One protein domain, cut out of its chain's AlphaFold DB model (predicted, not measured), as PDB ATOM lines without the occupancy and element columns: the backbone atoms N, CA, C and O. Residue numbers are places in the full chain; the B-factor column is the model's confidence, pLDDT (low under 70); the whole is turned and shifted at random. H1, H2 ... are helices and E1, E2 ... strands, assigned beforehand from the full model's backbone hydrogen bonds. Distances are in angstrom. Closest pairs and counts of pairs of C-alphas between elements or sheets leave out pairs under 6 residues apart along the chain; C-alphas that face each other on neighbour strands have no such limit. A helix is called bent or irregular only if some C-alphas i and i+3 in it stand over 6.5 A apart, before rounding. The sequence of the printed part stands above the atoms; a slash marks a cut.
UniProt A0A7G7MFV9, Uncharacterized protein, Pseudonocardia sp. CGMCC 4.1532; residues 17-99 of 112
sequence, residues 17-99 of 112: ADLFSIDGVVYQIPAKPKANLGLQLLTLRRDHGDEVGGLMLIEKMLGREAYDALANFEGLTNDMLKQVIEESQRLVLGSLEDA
ATOM      1  N   ALA A  17      -3.471 -40.371  44.361       90.19
ATOM      2  CA  ALA A  17      -2.589 -39.288  43.946       90.19
ATOM      3  C   ALA A  17      -1.519 -39.810  42.981       90.19
ATOM      4  O   ALA A  17      -0.909 -40.853  43.230       90.19
ATOM      5  N   ASP A  18      -1.276 -39.058  41.908       93.81
ATOM      6  CA  ASP A  18      -0.181 -39.305  40.969       93.81
ATOM      7  C   ASP A  18       1.162 -39.152  41.684       93.81
ATOM      8  O   ASP A  18       1.414 -38.131  42.324       93.81
ATOM      9  N   LEU A  19       2.027 -40.158  41.563       93.38
ATOM     10  CA  LEU A  19       3.337 -40.155  42.210       93.38
ATOM     11  C   LEU A  19       4.471 -39.996  41.201       93.38
ATOM     12  O   LEU A  19       5.350 -39.157  41.370       93.38
ATOM     13  N   PHE A  20       4.458 -40.808  40.146       94.50
ATOM     14  CA  PHE A  20       5.420 -40.720  39.053       94.50
ATOM     15  C   PHE A  20       4.810 -41.269  37.766       94.50
ATOM     16  O   PHE A  20       3.773 -41.935  37.781       94.50
ATOM     17  N   SER A  21       5.469 -41.012  36.640       95.50
ATOM     18  CA  SER A  21       5.126 -41.641  35.371       95.50
ATOM     19  C   SER A  21       6.358 -42.193  34.668       95.50
ATOM     20  O   SER A  21       7.450 -41.634  34.762       95.50
ATOM     21  N   ILE A  22       6.177 -43.317  33.976       94.75
ATOM     22  CA  ILE A  22       7.190 -43.939  33.117       94.75
ATOM     23  C   ILE A  22       6.544 -44.109  31.747       94.75
ATOM     24  O   ILE A  22       5.477 -44.710  31.644       94.75
ATOM     25  N   ASP A  23       7.150 -43.530  30.710       93.88
ATOM     26  CA  ASP A  23       6.686 -43.625  29.317       93.88
ATOM     27  C   ASP A  23       5.191 -43.296  29.119       93.88
ATOM     28  O   ASP A  23       4.491 -43.892  28.302       93.88
ATOM     29  N   GLY A  24       4.685 -42.322  29.884       92.12
ATOM     30  CA  GLY A  24       3.288 -41.882  29.832       92.12
ATOM     31  C   GLY A  24       2.308 -42.722  30.660       92.12
ATOM     32  O   GLY A  24       1.138 -42.356  30.742       92.12
ATOM     33  N   VAL A  25       2.764 -43.796  31.311       95.31
ATOM     34  CA  VAL A  25       1.975 -44.551  32.295       95.31
ATOM     35  C   VAL A  25       2.114 -43.880  33.654       95.31
ATOM     36  O   VAL A  25       3.224 -43.750  34.166       95.31
ATOM     37  N   VAL A  26       0.992 -43.437  34.222       95.31
ATOM     38  CA  VAL A  26       0.942 -42.787  35.536       95.31
ATOM     39  C   VAL A  26       0.752 -43.842  36.616       95.31
ATOM     40  O   VAL A  26      -0.206 -44.610  36.578       95.31
ATOM     41  N   TYR A  27       1.654 -43.846  37.590       94.50
ATOM     42  CA  TYR A  27       1.570 -44.689  38.771       94.50
ATOM     43  C   TYR A  27       1.134 -43.848  39.964       94.50
ATOM     44  O   TYR A  27       1.654 -42.753  40.210       94.50
ATOM     45  N   GLN A  28       0.157 -44.372  40.694       93.31
ATOM     46  CA  GLN A  28      -0.538 -43.657  41.753       93.31
ATOM     47  C   GLN A  28      -0.406 -44.382  43.089       93.31
ATOM     48  O   GLN A  28      -0.207 -45.595  43.144       93.31
ATOM     49  N   ILE A  29      -0.579 -43.631  44.168       91.19
ATOM     50  CA  ILE A  29      -0.674 -44.140  45.539       91.19
ATOM     51  C   ILE A  29      -1.891 -43.532  46.235       91.19
ATOM     52  O   ILE A  29      -2.395 -42.505  45.783       91.19
ATOM     53  N   PRO A  30      -2.373 -44.105  47.350       90.50
ATOM     54  CA  PRO A  30      -3.432 -43.477  48.129       90.50
ATOM     55  C   PRO A  30      -3.043 -42.055  48.556       90.50
ATOM     56  O   PRO A  30      -2.043 -41.868  49.250       90.50
ATOM     57  N   ALA A  31      -3.854 -41.062  48.190       88.56
ATOM     58  CA  ALA A  31      -3.660 -39.660  48.567       88.56
ATOM     59  C   ALA A  31      -3.769 -39.457  50.087       88.56
ATOM     60  O   ALA A  31      -3.152 -38.562  50.659       88.56
ATOM     61  N   LYS A  32      -4.553 -40.319  50.745       86.50
ATOM     62  CA  LYS A  32      -4.705 -40.390  52.201       86.50
ATOM     63  C   LYS A  32      -4.392 -41.811  52.669       86.50
ATOM     64  O   LYS A  32      -5.305 -42.632  52.796       86.50
ATOM     65  N   PRO A  33      -3.109 -42.141  52.892       86.12
ATOM     66  CA  PRO A  33      -2.723 -43.443  53.416       86.12
ATOM     67  C   PRO A  33      -3.406 -43.722  54.758       86.12
ATOM     68  O   PRO A  33      -3.637 -42.822  55.559       86.12
ATOM     69  N   LYS A  34      -3.729 -44.987  55.040       85.62
ATOM     70  CA  LYS A  34      -4.328 -45.362  56.329       85.62
ATOM     71  C   LYS A  34      -3.334 -45.103  57.471       85.62
ATOM     72  O   LYS A  34      -2.155 -45.427  57.352       85.62
ATOM     73  N   ALA A  35      -3.816 -44.621  58.620       85.88
ATOM     74  CA  ALA A  35      -2.968 -44.290  59.777       85.88
ATOM     75  C   ALA A  35      -2.106 -45.468  60.287       85.88
ATOM     76  O   ALA A  35      -1.022 -45.271  60.841       85.88
ATOM     77  N   ASN A  36      -2.541 -46.714  60.063       86.88
ATOM     78  CA  ASN A  36      -1.753 -47.903  60.394       86.88
ATOM     79  C   ASN A  36      -0.454 -48.024  59.569       86.88
ATOM     80  O   ASN A  36       0.485 -48.662  60.039       86.88
ATOM     81  N   LEU A  37      -0.368 -47.413  58.381       87.06
ATOM     82  CA  LEU A  37       0.871 -47.321  57.604       87.06
ATOM     83  C   LEU A  37       1.881 -46.376  58.261       87.06
ATOM     84  O   LEU A  37       3.070 -46.683  58.268       87.06
ATOM     85  N   GLY A  38       1.423 -45.293  58.899       85.31
ATOM     86  CA  GLY A  38       2.286 -44.420  59.701       85.31
ATOM     87  C   GLY A  38       2.946 -45.172  60.859       85.31
ATOM     88  O   GLY A  38       4.156 -45.088  61.054       85.31
ATOM     89  N   LEU A  39       2.181 -46.004  61.573       87.50
ATOM     90  CA  LEU A  39       2.723 -46.866  62.634       87.50
ATOM     91  C   LEU A  39       3.721 -47.908  62.101       87.50
ATOM     92  O   LEU A  39       4.734 -48.190  62.747       87.50
ATOM     93  N   GLN A  40       3.459 -48.466  60.915       87.81
ATOM     94  CA  GLN A  40       4.395 -49.376  60.253       87.81
ATOM     95  C   GLN A  40       5.691 -48.660  59.875       87.81
ATOM     96  O   GLN A  40       6.760 -49.186  60.164       87.81
ATOM     97  N   LEU A  41       5.620 -47.447  59.318       85.44
ATOM     98  CA  LEU A  41       6.800 -46.639  59.008       85.44
ATOM     99  C   LEU A  41       7.647 -46.375  60.260       85.44
ATOM    100  O   LEU A  41       8.854 -46.586  60.228       85.44
ATOM    101  N   LEU A  42       7.031 -45.976  61.377       86.44
ATOM    102  CA  LEU A  42       7.753 -45.757  62.638       86.44
ATOM    103  C   LEU A  42       8.446 -47.032  63.139       86.44
ATOM    104  O   LEU A  42       9.582 -46.975  63.607       86.44
ATOM    105  N   THR A  43       7.783 -48.184  63.006       88.94
ATOM    106  CA  THR A  43       8.359 -49.488  63.368       88.94
ATOM    107  C   THR A  43       9.559 -49.820  62.483       88.94
ATOM    108  O   THR A  43      10.630 -50.140  62.989       88.94
ATOM    109  N   LEU A  44       9.411 -49.665  61.165       87.25
ATOM    110  CA  LEU A  44      10.473 -49.932  60.198       87.25
ATOM    111  C   LEU A  44      11.686 -49.016  60.411       87.25
ATOM    112  O   LEU A  44      12.819 -49.490  60.387       87.25
ATOM    113  N   ARG A  45      11.463 -47.724  60.688       87.69
ATOM    114  CA  ARG A  45      12.538 -46.768  61.006       87.69
ATOM    115  C   ARG A  45      13.277 -47.143  62.284       87.69
ATOM    116  O   ARG A  45      14.500 -47.044  62.335       87.69
ATOM    117  N   ARG A  46      12.549 -47.587  63.313       88.81
ATOM    118  CA  ARG A  46      13.147 -48.043  64.574       88.81
ATOM    119  C   ARG A  46      14.017 -49.285  64.371       88.81
ATOM    120  O   ARG A  46      15.089 -49.362  64.961       88.81
ATOM    121  N   ASP A  47      13.550 -50.237  63.570       90.06
ATOM    122  CA  ASP A  47      14.178 -51.554  63.447       90.06
ATOM    123  C   ASP A  47      15.322 -51.572  62.411       90.06
ATOM    124  O   ASP A  47      16.286 -52.321  62.571       90.06
ATOM    125  N   HIS A  48      15.251 -50.730  61.374       84.56
ATOM    126  CA  HIS A  48      16.181 -50.758  60.236       84.56
ATOM    127  C   HIS A  48      16.873 -49.420  59.930       84.56
ATOM    128  O   HIS A  48      17.725 -49.364  59.043       84.56
ATOM    129  N   GLY A  49      16.552 -48.352  60.661       84.56
ATOM    130  CA  GLY A  49      17.019 -46.999  60.365       84.56
ATOM    131  C   GLY A  49      16.136 -46.270  59.347       84.56
ATOM    132  O   GLY A  49      15.269 -46.859  58.698       84.56
ATOM    133  N   ASP A  50      16.341 -44.956  59.231       76.75
ATOM    134  CA  ASP A  50      15.408 -44.058  58.537       76.75
ATOM    135  C   ASP A  50      15.310 -44.336  57.025       76.75
ATOM    136  O   ASP A  50      14.210 -44.480  56.488       76.75
ATOM    137  N   GLU A  51      16.456 -44.511  56.358       76.25
ATOM    138  CA  GLU A  51      16.528 -44.784  54.914       76.25
ATOM    139  C   GLU A  51      15.874 -46.121  54.541       76.25
ATOM    140  O   GLU A  51      15.024 -46.182  53.651       76.25
ATOM    141  N   VAL A  52      16.229 -47.197  55.250       79.50
ATOM    142  CA  VAL A  52      15.715 -48.545  54.963       79.50
ATOM    143  C   VAL A  52      14.221 -48.630  55.272       79.50
ATOM    144  O   VAL A  52      13.461 -49.220  54.503       79.50
ATOM    145  N   GLY A  53      13.771 -47.986  56.353       80.19
ATOM    146  CA  GLY A  53      12.352 -47.955  56.692       80.19
ATOM    147  C   GLY A  53      11.499 -47.225  55.653       80.19
ATOM    148  O   GLY A  53      10.379 -47.653  55.371       80.19
ATOM    149  N   GLY A  54      12.041 -46.174  55.032       78.06
ATOM    150  CA  GLY A  54      11.417 -45.489  53.902       78.06
ATOM    151  C   GLY A  54      11.242 -46.373  52.671       78.06
ATOM    152  O   GLY A  54      10.150 -46.441  52.106       78.06
ATOM    153  N   LEU A  55      12.303 -47.086  52.293       78.94
ATOM    154  CA  LEU A  55      12.310 -47.987  51.138       78.94
ATOM    155  C   LEU A  55      11.292 -49.127  51.282       78.94
ATOM    156  O   LEU A  55      10.567 -49.435  50.339       78.94
ATOM    157  N   MET A  56      11.188 -49.718  52.473       80.88
ATOM    158  CA  MET A  56      10.251 -50.818  52.737       80.88
ATOM    159  C   MET A  56       8.781 -50.375  52.767       80.88
ATOM    160  O   MET A  56       7.882 -51.188  52.542       80.88
ATOM    161  N   LEU A  57       8.510 -49.099  53.053       84.06
ATOM    162  CA  LEU A  57       7.151 -48.562  53.011       84.06
ATOM    163  C   LEU A  57       6.671 -48.341  51.573       84.06
ATOM    164  O   LEU A  57       5.493 -48.546  51.287       84.06
ATOM    165  N   ILE A  58       7.579 -47.968  50.670       86.06
ATOM    166  CA  ILE A  58       7.252 -47.687  49.270       86.06
ATOM    167  C   ILE A  58       6.614 -48.884  48.577       86.06
ATOM    168  O   ILE A  58       5.587 -48.718  47.932       86.06
ATOM    169  N   GLU A  59       7.153 -50.091  48.759       85.94
ATOM    170  CA  GLU A  59       6.591 -51.300  48.144       85.94
ATOM    171  C   GLU A  59       5.131 -51.517  48.577       85.94
ATOM    172  O   GLU A  59       4.273 -51.893  47.780       85.94
ATOM    173  N   LYS A  60       4.822 -51.202  49.841       84.31
ATOM    174  CA  LYS A  60       3.467 -51.316  50.395       84.31
ATOM    175  C   LYS A  60       2.510 -50.256  49.854       84.31
ATOM    176  O   LYS A  60       1.314 -50.525  49.792       84.31
ATOM    177  N   MET A  61       3.008 -49.068  49.521       87.25
ATOM    178  CA  MET A  61       2.193 -47.961  49.010       87.25
ATOM    179  C   MET A  61       1.971 -48.044  47.505       87.25
ATOM    180  O   MET A  61       0.843 -47.878  47.054       87.25
ATOM    181  N   LEU A  62       3.039 -48.312  46.753       88.94
ATOM    182  CA  LEU A  62       3.019 -48.479  45.302       88.94
ATOM    183  C   LEU A  62       2.176 -49.682  44.881       88.94
ATOM    184  O   LEU A  62       1.577 -49.692  43.808       88.94
ATOM    185  N   GLY A  63       2.157 -50.720  45.714       88.12
ATOM    186  CA  GLY A  63       1.706 -52.024  45.272       88.12
ATOM    187  C   GLY A  63       2.692 -52.643  44.280       88.12
ATOM    188  O   GLY A  63       3.692 -52.048  43.870       88.12
ATOM    189  N   ARG A  64       2.416 -53.895  43.917       87.69
ATOM    190  CA  ARG A  64       3.383 -54.729  43.201       87.69
ATOM    191  C   ARG A  64       3.729 -54.195  41.811       87.69
ATOM    192  O   ARG A  64       4.898 -54.160  41.454       87.69
ATOM    193  N   GLU A  65       2.720 -53.777  41.053       90.12
ATOM    194  CA  GLU A  65       2.882 -53.338  39.665       90.12
ATOM    195  C   GLU A  65       3.742 -52.075  39.552       90.12
ATOM    196  O   GLU A  65       4.733 -52.069  38.827       90.12
ATOM    197  N   ALA A  66       3.414 -51.028  40.314       91.38
ATOM    198  CA  ALA A  66       4.166 -49.777  40.286       91.38
ATOM    199  C   ALA A  66       5.589 -49.945  40.839       91.38
ATOM    200  O   ALA A  66       6.529 -49.346  40.316       91.38
ATOM    201  N   TYR A  67       5.770 -50.786  41.866       92.12
ATOM    202  CA  TYR A  67       7.098 -51.108  42.382       92.12
ATOM    203  C   TYR A  67       7.951 -51.825  41.332       92.12
ATOM    204  O   TYR A  67       9.086 -51.418  41.090       92.12
ATOM    205  N   ASP A  68       7.403 -52.849  40.674       93.12
ATOM    206  CA  ASP A  68       8.113 -53.589  39.630       93.12
ATOM    207  C   ASP A  68       8.425 -52.681  38.425       93.12
ATOM    208  O   ASP A  68       9.520 -52.761  37.870       93.12
ATOM    209  N   ALA A  69       7.520 -51.776  38.042       94.38
ATOM    210  CA  ALA A  69       7.769 -50.805  36.978       94.38
ATOM    211  C   ALA A  69       8.935 -49.863  37.313       94.38
ATOM    212  O   ALA A  69       9.818 -49.650  36.483       94.38
ATOM    213  N   LEU A  70       8.971 -49.341  38.543       93.12
ATOM    214  CA  LEU A  70      10.055 -48.480  39.008       93.12
ATOM    215  C   LEU A  70      11.384 -49.243  39.102       93.12
ATOM    216  O   LEU A  70      12.405 -48.754  38.630       93.12
ATOM    217  N   ALA A  71      11.374 -50.451  39.673       92.88
ATOM    218  CA  ALA A  71      12.570 -51.266  39.886       92.88
ATOM    219  C   ALA A  71      13.217 -51.756  38.580       92.88
ATOM    220  O   ALA A  71      14.430 -51.953  38.536       92.88
ATOM    221  N   ASN A  72      12.421 -51.948  37.525       95.19
ATOM    222  CA  ASN A  72      12.904 -52.381  36.211       95.19
ATOM    223  C   ASN A  72      13.177 -51.215  35.247       95.19
ATOM    224  O   ASN A  72      13.580 -51.447  34.107       95.19
ATOM    225  N   PHE A  73      12.972 -49.966  35.672       95.88
ATOM    226  CA  PHE A  73      13.274 -48.809  34.840       95.88
ATOM    227  C   PHE A  73      14.786 -48.556  34.797       95.88
ATOM    228  O   PHE A  73      15.374 -48.044  35.747       95.88
ATOM    229  N   GLU A  74      15.425 -48.879  33.667       95.19
ATOM    230  CA  GLU A  74      16.883 -48.745  33.489       95.19
ATOM    231  C   GLU A  74      17.398 -47.310  33.694       95.19
ATOM    232  O   GLU A  74      18.550 -47.107  34.076       95.19
ATOM    233  N   GLY A  75      16.548 -46.305  33.458       95.69
ATOM    234  CA  GLY A  75      16.874 -44.891  33.649       95.69
ATOM    235  C   GLY A  75      16.733 -44.389  35.090       95.69
ATOM    236  O   GLY A  75      16.878 -43.187  35.315       95.69
ATOM    237  N   LEU A  76      16.411 -45.256  36.059       94.69
ATOM    238  CA  LEU A  76      16.186 -44.846  37.441       94.69
ATOM    239  C   LEU A  76      17.484 -44.336  38.075       94.69
ATOM    240  O   LEU A  76      18.435 -45.084  38.296       94.69
ATOM    241  N   THR A  77      17.510 -43.050  38.417       95.31
ATOM    242  CA  THR A  77      18.625 -42.445  39.156       95.31
ATOM    243  C   THR A  77      18.348 -42.423  40.658       95.31
ATOM    244  O   THR A  77      17.194 -42.443  41.093       95.31
ATOM    245  N   ASN A  78      19.406 -42.308  41.467       90.62
ATOM    246  CA  ASN A  78      19.276 -42.154  42.922       90.62
ATOM    247  C   ASN A  78      18.425 -40.932  43.302       90.62
ATOM    248  O   ASN A  78      17.655 -41.007  44.254       90.62
ATOM    249  N   ASP A  79      18.519 -39.834  42.548       93.94
ATOM    250  CA  ASP A  79      17.739 -38.618  42.806       93.94
ATOM    251  C   ASP A  79      16.250 -38.814  42.502       93.94
ATOM    252  O   ASP A  79      15.400 -38.320  43.241       93.94
ATOM    253  N   MET A  80      15.920 -39.563  41.445       94.06
ATOM    254  CA  MET A  80      14.535 -39.926  41.128       94.06
ATOM    255  C   MET A  80      13.956 -40.856  42.192       94.06
ATOM    256  O   MET A  80      12.866 -40.608  42.700       94.06
ATOM    257  N   LEU A  81      14.707 -41.891  42.582       90.62
ATOM    258  CA  LEU A  81      14.292 -42.805  43.642       90.62
ATOM    259  C   LEU A  81      14.083 -42.059  44.967       90.62
ATOM    260  O   LEU A  81      13.077 -42.265  45.641       90.62
ATOM    261  N   LYS A  82      14.991 -41.139  45.311       90.62
ATOM    262  CA  LYS A  82      14.869 -40.286  46.494       90.62
ATOM    263  C   LYS A  82      13.587 -39.450  46.472       90.62
ATOM    264  O   LYS A  82      12.888 -39.435  47.478       90.62
ATOM    265  N   GLN A  83      13.243 -38.820  45.349       92.25
ATOM    266  CA  GLN A  83      12.002 -38.038  45.229       92.25
ATOM    267  C   GLN A  83      10.753 -38.894  45.465       92.25
ATOM    268  O   GLN A  83       9.859 -38.485  46.202       92.25
ATOM    269  N   VAL A  84      10.713 -40.108  44.904       91.50
ATOM    270  CA  VAL A  84       9.602 -41.049  45.124       91.50
ATOM    271  C   VAL A  84       9.493 -41.429  46.608       91.50
ATOM    272  O   VAL A  84       8.385 -41.491  47.149       91.50
ATOM    273  N   ILE A  85      10.628 -41.642  47.288       89.06
ATOM    274  CA  ILE A  85      10.678 -41.930  48.734       89.06
ATOM    275  C   ILE A  85      10.160 -40.755  49.551       89.06
ATOM    276  O   ILE A  85       9.281 -40.948  50.391       89.06
ATOM    277  N   GLU A  86      10.678 -39.558  49.313       89.94
ATOM    278  CA  GLU A  86      10.306 -38.362  50.065       89.94
ATOM    279  C   GLU A  86       8.813 -38.052  49.919       89.94
ATOM    280  O   GLU A  86       8.138 -37.806  50.919       89.94
ATOM    281  N   GLU A  87       8.273 -38.154  48.706       90.88
ATOM    282  CA  GLU A  87       6.860 -37.887  48.440       90.88
ATOM    283  C   GLU A  87       5.938 -38.925  49.098       90.88
ATOM    284  O   GLU A  87       4.949 -38.574  49.750       90.88
ATOM    285  N   SER A  88       6.306 -40.207  49.030       88.56
ATOM    286  CA  SER A  88       5.567 -41.284  49.700       88.56
ATOM    287  C   SER A  88       5.567 -41.105  51.223       88.56
ATOM    288  O   SER A  88       4.533 -41.239  51.883       88.56
ATOM    289  N   GLN A  89       6.721 -40.759  51.802       88.12
ATOM    290  CA  GLN A  89       6.844 -40.498  53.236       88.12
ATOM    291  C   GLN A  89       6.045 -39.269  53.669       88.12
ATOM    292  O   GLN A  89       5.398 -39.310  54.716       88.12
ATOM    293  N   ARG A  90       6.063 -38.197  52.871       88.81
ATOM    294  CA  ARG A  90       5.322 -36.960  53.136       88.81
ATOM    295  C   ARG A  90       3.826 -37.225  53.280       88.81
ATOM    296  O   ARG A  90       3.218 -36.722  54.219       88.81
ATOM    297  N   LEU A  91       3.244 -38.045  52.405       89.00
ATOM    298  CA  LEU A  91       1.820 -38.392  52.466       89.00
ATOM    299  C   LEU A  91       1.472 -39.224  53.707       89.00
ATOM    300  O   LEU A  91       0.450 -38.989  54.352       89.00
ATOM    301  N   VAL A  92       2.332 -40.172  54.081       87.75
ATOM    302  CA  VAL A  92       2.103 -41.012  55.268       87.75
ATOM    303  C   VAL A  92       2.251 -40.220  56.563       87.75
ATOM    304  O   VAL A  92       1.432 -40.372  57.470       87.75
ATOM    305  N   LEU A  93       3.279 -39.376  56.664       85.88
ATOM    306  CA  LEU A  93       3.502 -38.541  57.844       85.88
ATOM    307  C   LEU A  93       2.440 -37.444  57.958       85.88
ATOM    308  O   LEU A  93       1.889 -37.270  59.041       85.88
ATOM    309  N   GLY A  94       2.074 -36.796  56.849       85.00
ATOM    310  CA  GLY A  94       0.980 -35.824  56.822       85.00
ATOM    311  C   GLY A  94      -0.346 -36.433  57.284       85.00
ATOM    312  O   GLY A  94      -1.033 -35.852  58.113       85.00
ATOM    313  N   SER A  95      -0.658 -37.665  56.866       82.38
ATOM    314  CA  SER A  95      -1.845 -38.374  57.362       82.38
ATOM    315  C   SER A  95      -1.811 -38.634  58.877       82.38
ATOM    316  O   SER A  95      -2.845 -38.556  59.544       82.38
ATOM    317  N   LEU A  96      -0.636 -38.934  59.442       82.00
ATOM    318  CA  LEU A  96      -0.477 -39.122  60.887       82.00
ATOM    319  C   LEU A  96      -0.663 -37.802  61.651       82.00
ATOM    320  O   LEU A  96      -1.300 -37.791  62.705       82.00
ATOM    321  N   GLU A  97      -0.130 -36.706  61.116       81.62
ATOM    322  CA  GLU A  97      -0.302 -35.357  61.659       81.62
ATOM    323  C   GLU A  97      -1.768 -34.914  61.603       81.62
ATOM    324  O   GLU A  97      -2.295 -34.440  62.609       81.62
ATOM    325  N   ASP A  98      -2.463 -35.161  60.490       81.19
ATOM    326  CA  ASP A  98      -3.899 -34.904  60.345       81.19
ATOM    327  C   ASP A  98      -4.715 -35.716  61.358       81.19
ATOM    328  O   ASP A  98      -5.617 -35.186  62.012       81.19
ATOM    329  N   ALA A  99      -4.384 -36.997  61.547       74.62
ATOM    330  CA  ALA A  99      -5.042 -37.846  62.536       74.62
ATOM    331  C   ALA A  99      -4.812 -37.348  63.975       74.62
ATOM    332  O   ALA A  99      -5.725 -37.402  64.803       74.62
TER     333      ALA A  99
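This is residues 17 to 99 of the 112 residues of an uncharacterized protein of Pseudonocardia sp. CGMCC 4.1532 (UniProt A0A7G7MFV9). The long helix H3 runs along one side of the domain, and the helical hairpin of H1 and H2a packs on it, with H2a crossing the middle of H3 and H1 meeting its last part. At the other end, a small hairpin of strands, E1 and E2, packs on H3 through E1 and has the short arm H2b close to it. The printed part has 83 residues, with two named strands and then three named helices in the order E1, E2, H1, H2, H3; E1 and E2 make an antiparallel sheet in the order E1 - E2, and the class is mostly helix. The whole is compact, with a radius of gyration of the C-alphas of 12.5 A and spans of 35 by 25 by 20 A.

E1, residues 17 to 22, begins at C-alpha 17 (-2.589, -39.288, 43.946) and is 15.3 A long. E2, residues 25 to 30, is 16.8 A long. H1, residues 35 to 48, begins at C-alpha 35 (-2.968, -44.290, 59.777) and is 20.2 A long. H2, residues 50 to 71, was assigned as one helix by its hydrogen bonds but is bent: C-alphas 61 and 64 are 9.0 A apart. Its arms are H2a, residues 50 to 61, 16.8 A, and H2b, residues 64 to 71, 10.4 A. H3, residues 78 to 99, is 31.5 A long and ends at C-alpha 99 (-5.042, -37.846, 62.536).

E1 and E2 form a hairpin, antiparallel at 151 degrees; N 17 and O 29 are 2.8 A apart and N 27 and O 20 2.9 A, both within hydrogen-bond range. The closest C-alphas of E2 and H2b, those of Tyr 27 and Ala 66, are 5.9 A apart; those of E1 and H3, Leu 19 and Val 84, are 7.0 A apart. H1 and H2a touch as a helical hairpin, opposite ways at a steep tilt of 38 degrees, closest at the C-alphas of Leu 44 and Gly 53, 4.4 A. H2a and H3 touch, about perpendicular at 79 degrees, closest at the C-alphas of Gly 54 and Ile 85, 6.3 A; H3 does this with residues 85 to 89 alone. H1 touches H3 with residues 35 to 38 alone, closest at the C-alphas of Gly 38 and Val 92, 5.6 A. H2b and H3 are only just apart, their closest C-alphas 8.5 A from each other. In H1, H2b and H3 every O i to N i+4 pair is within hydrogen-bond range; in H2a 6 of 8 are.

The two C-alphas farthest apart, those of Glu 74 and Ala 99, are 38.0 A from each other. The printed part has no cut. The links E1 to E2, E2 to H1 and H1 to H2 are tight, that from H2 to H3 is short, and no link is long. The mean pLDDT of the printed part is 88.6, and no printed residue is under 70.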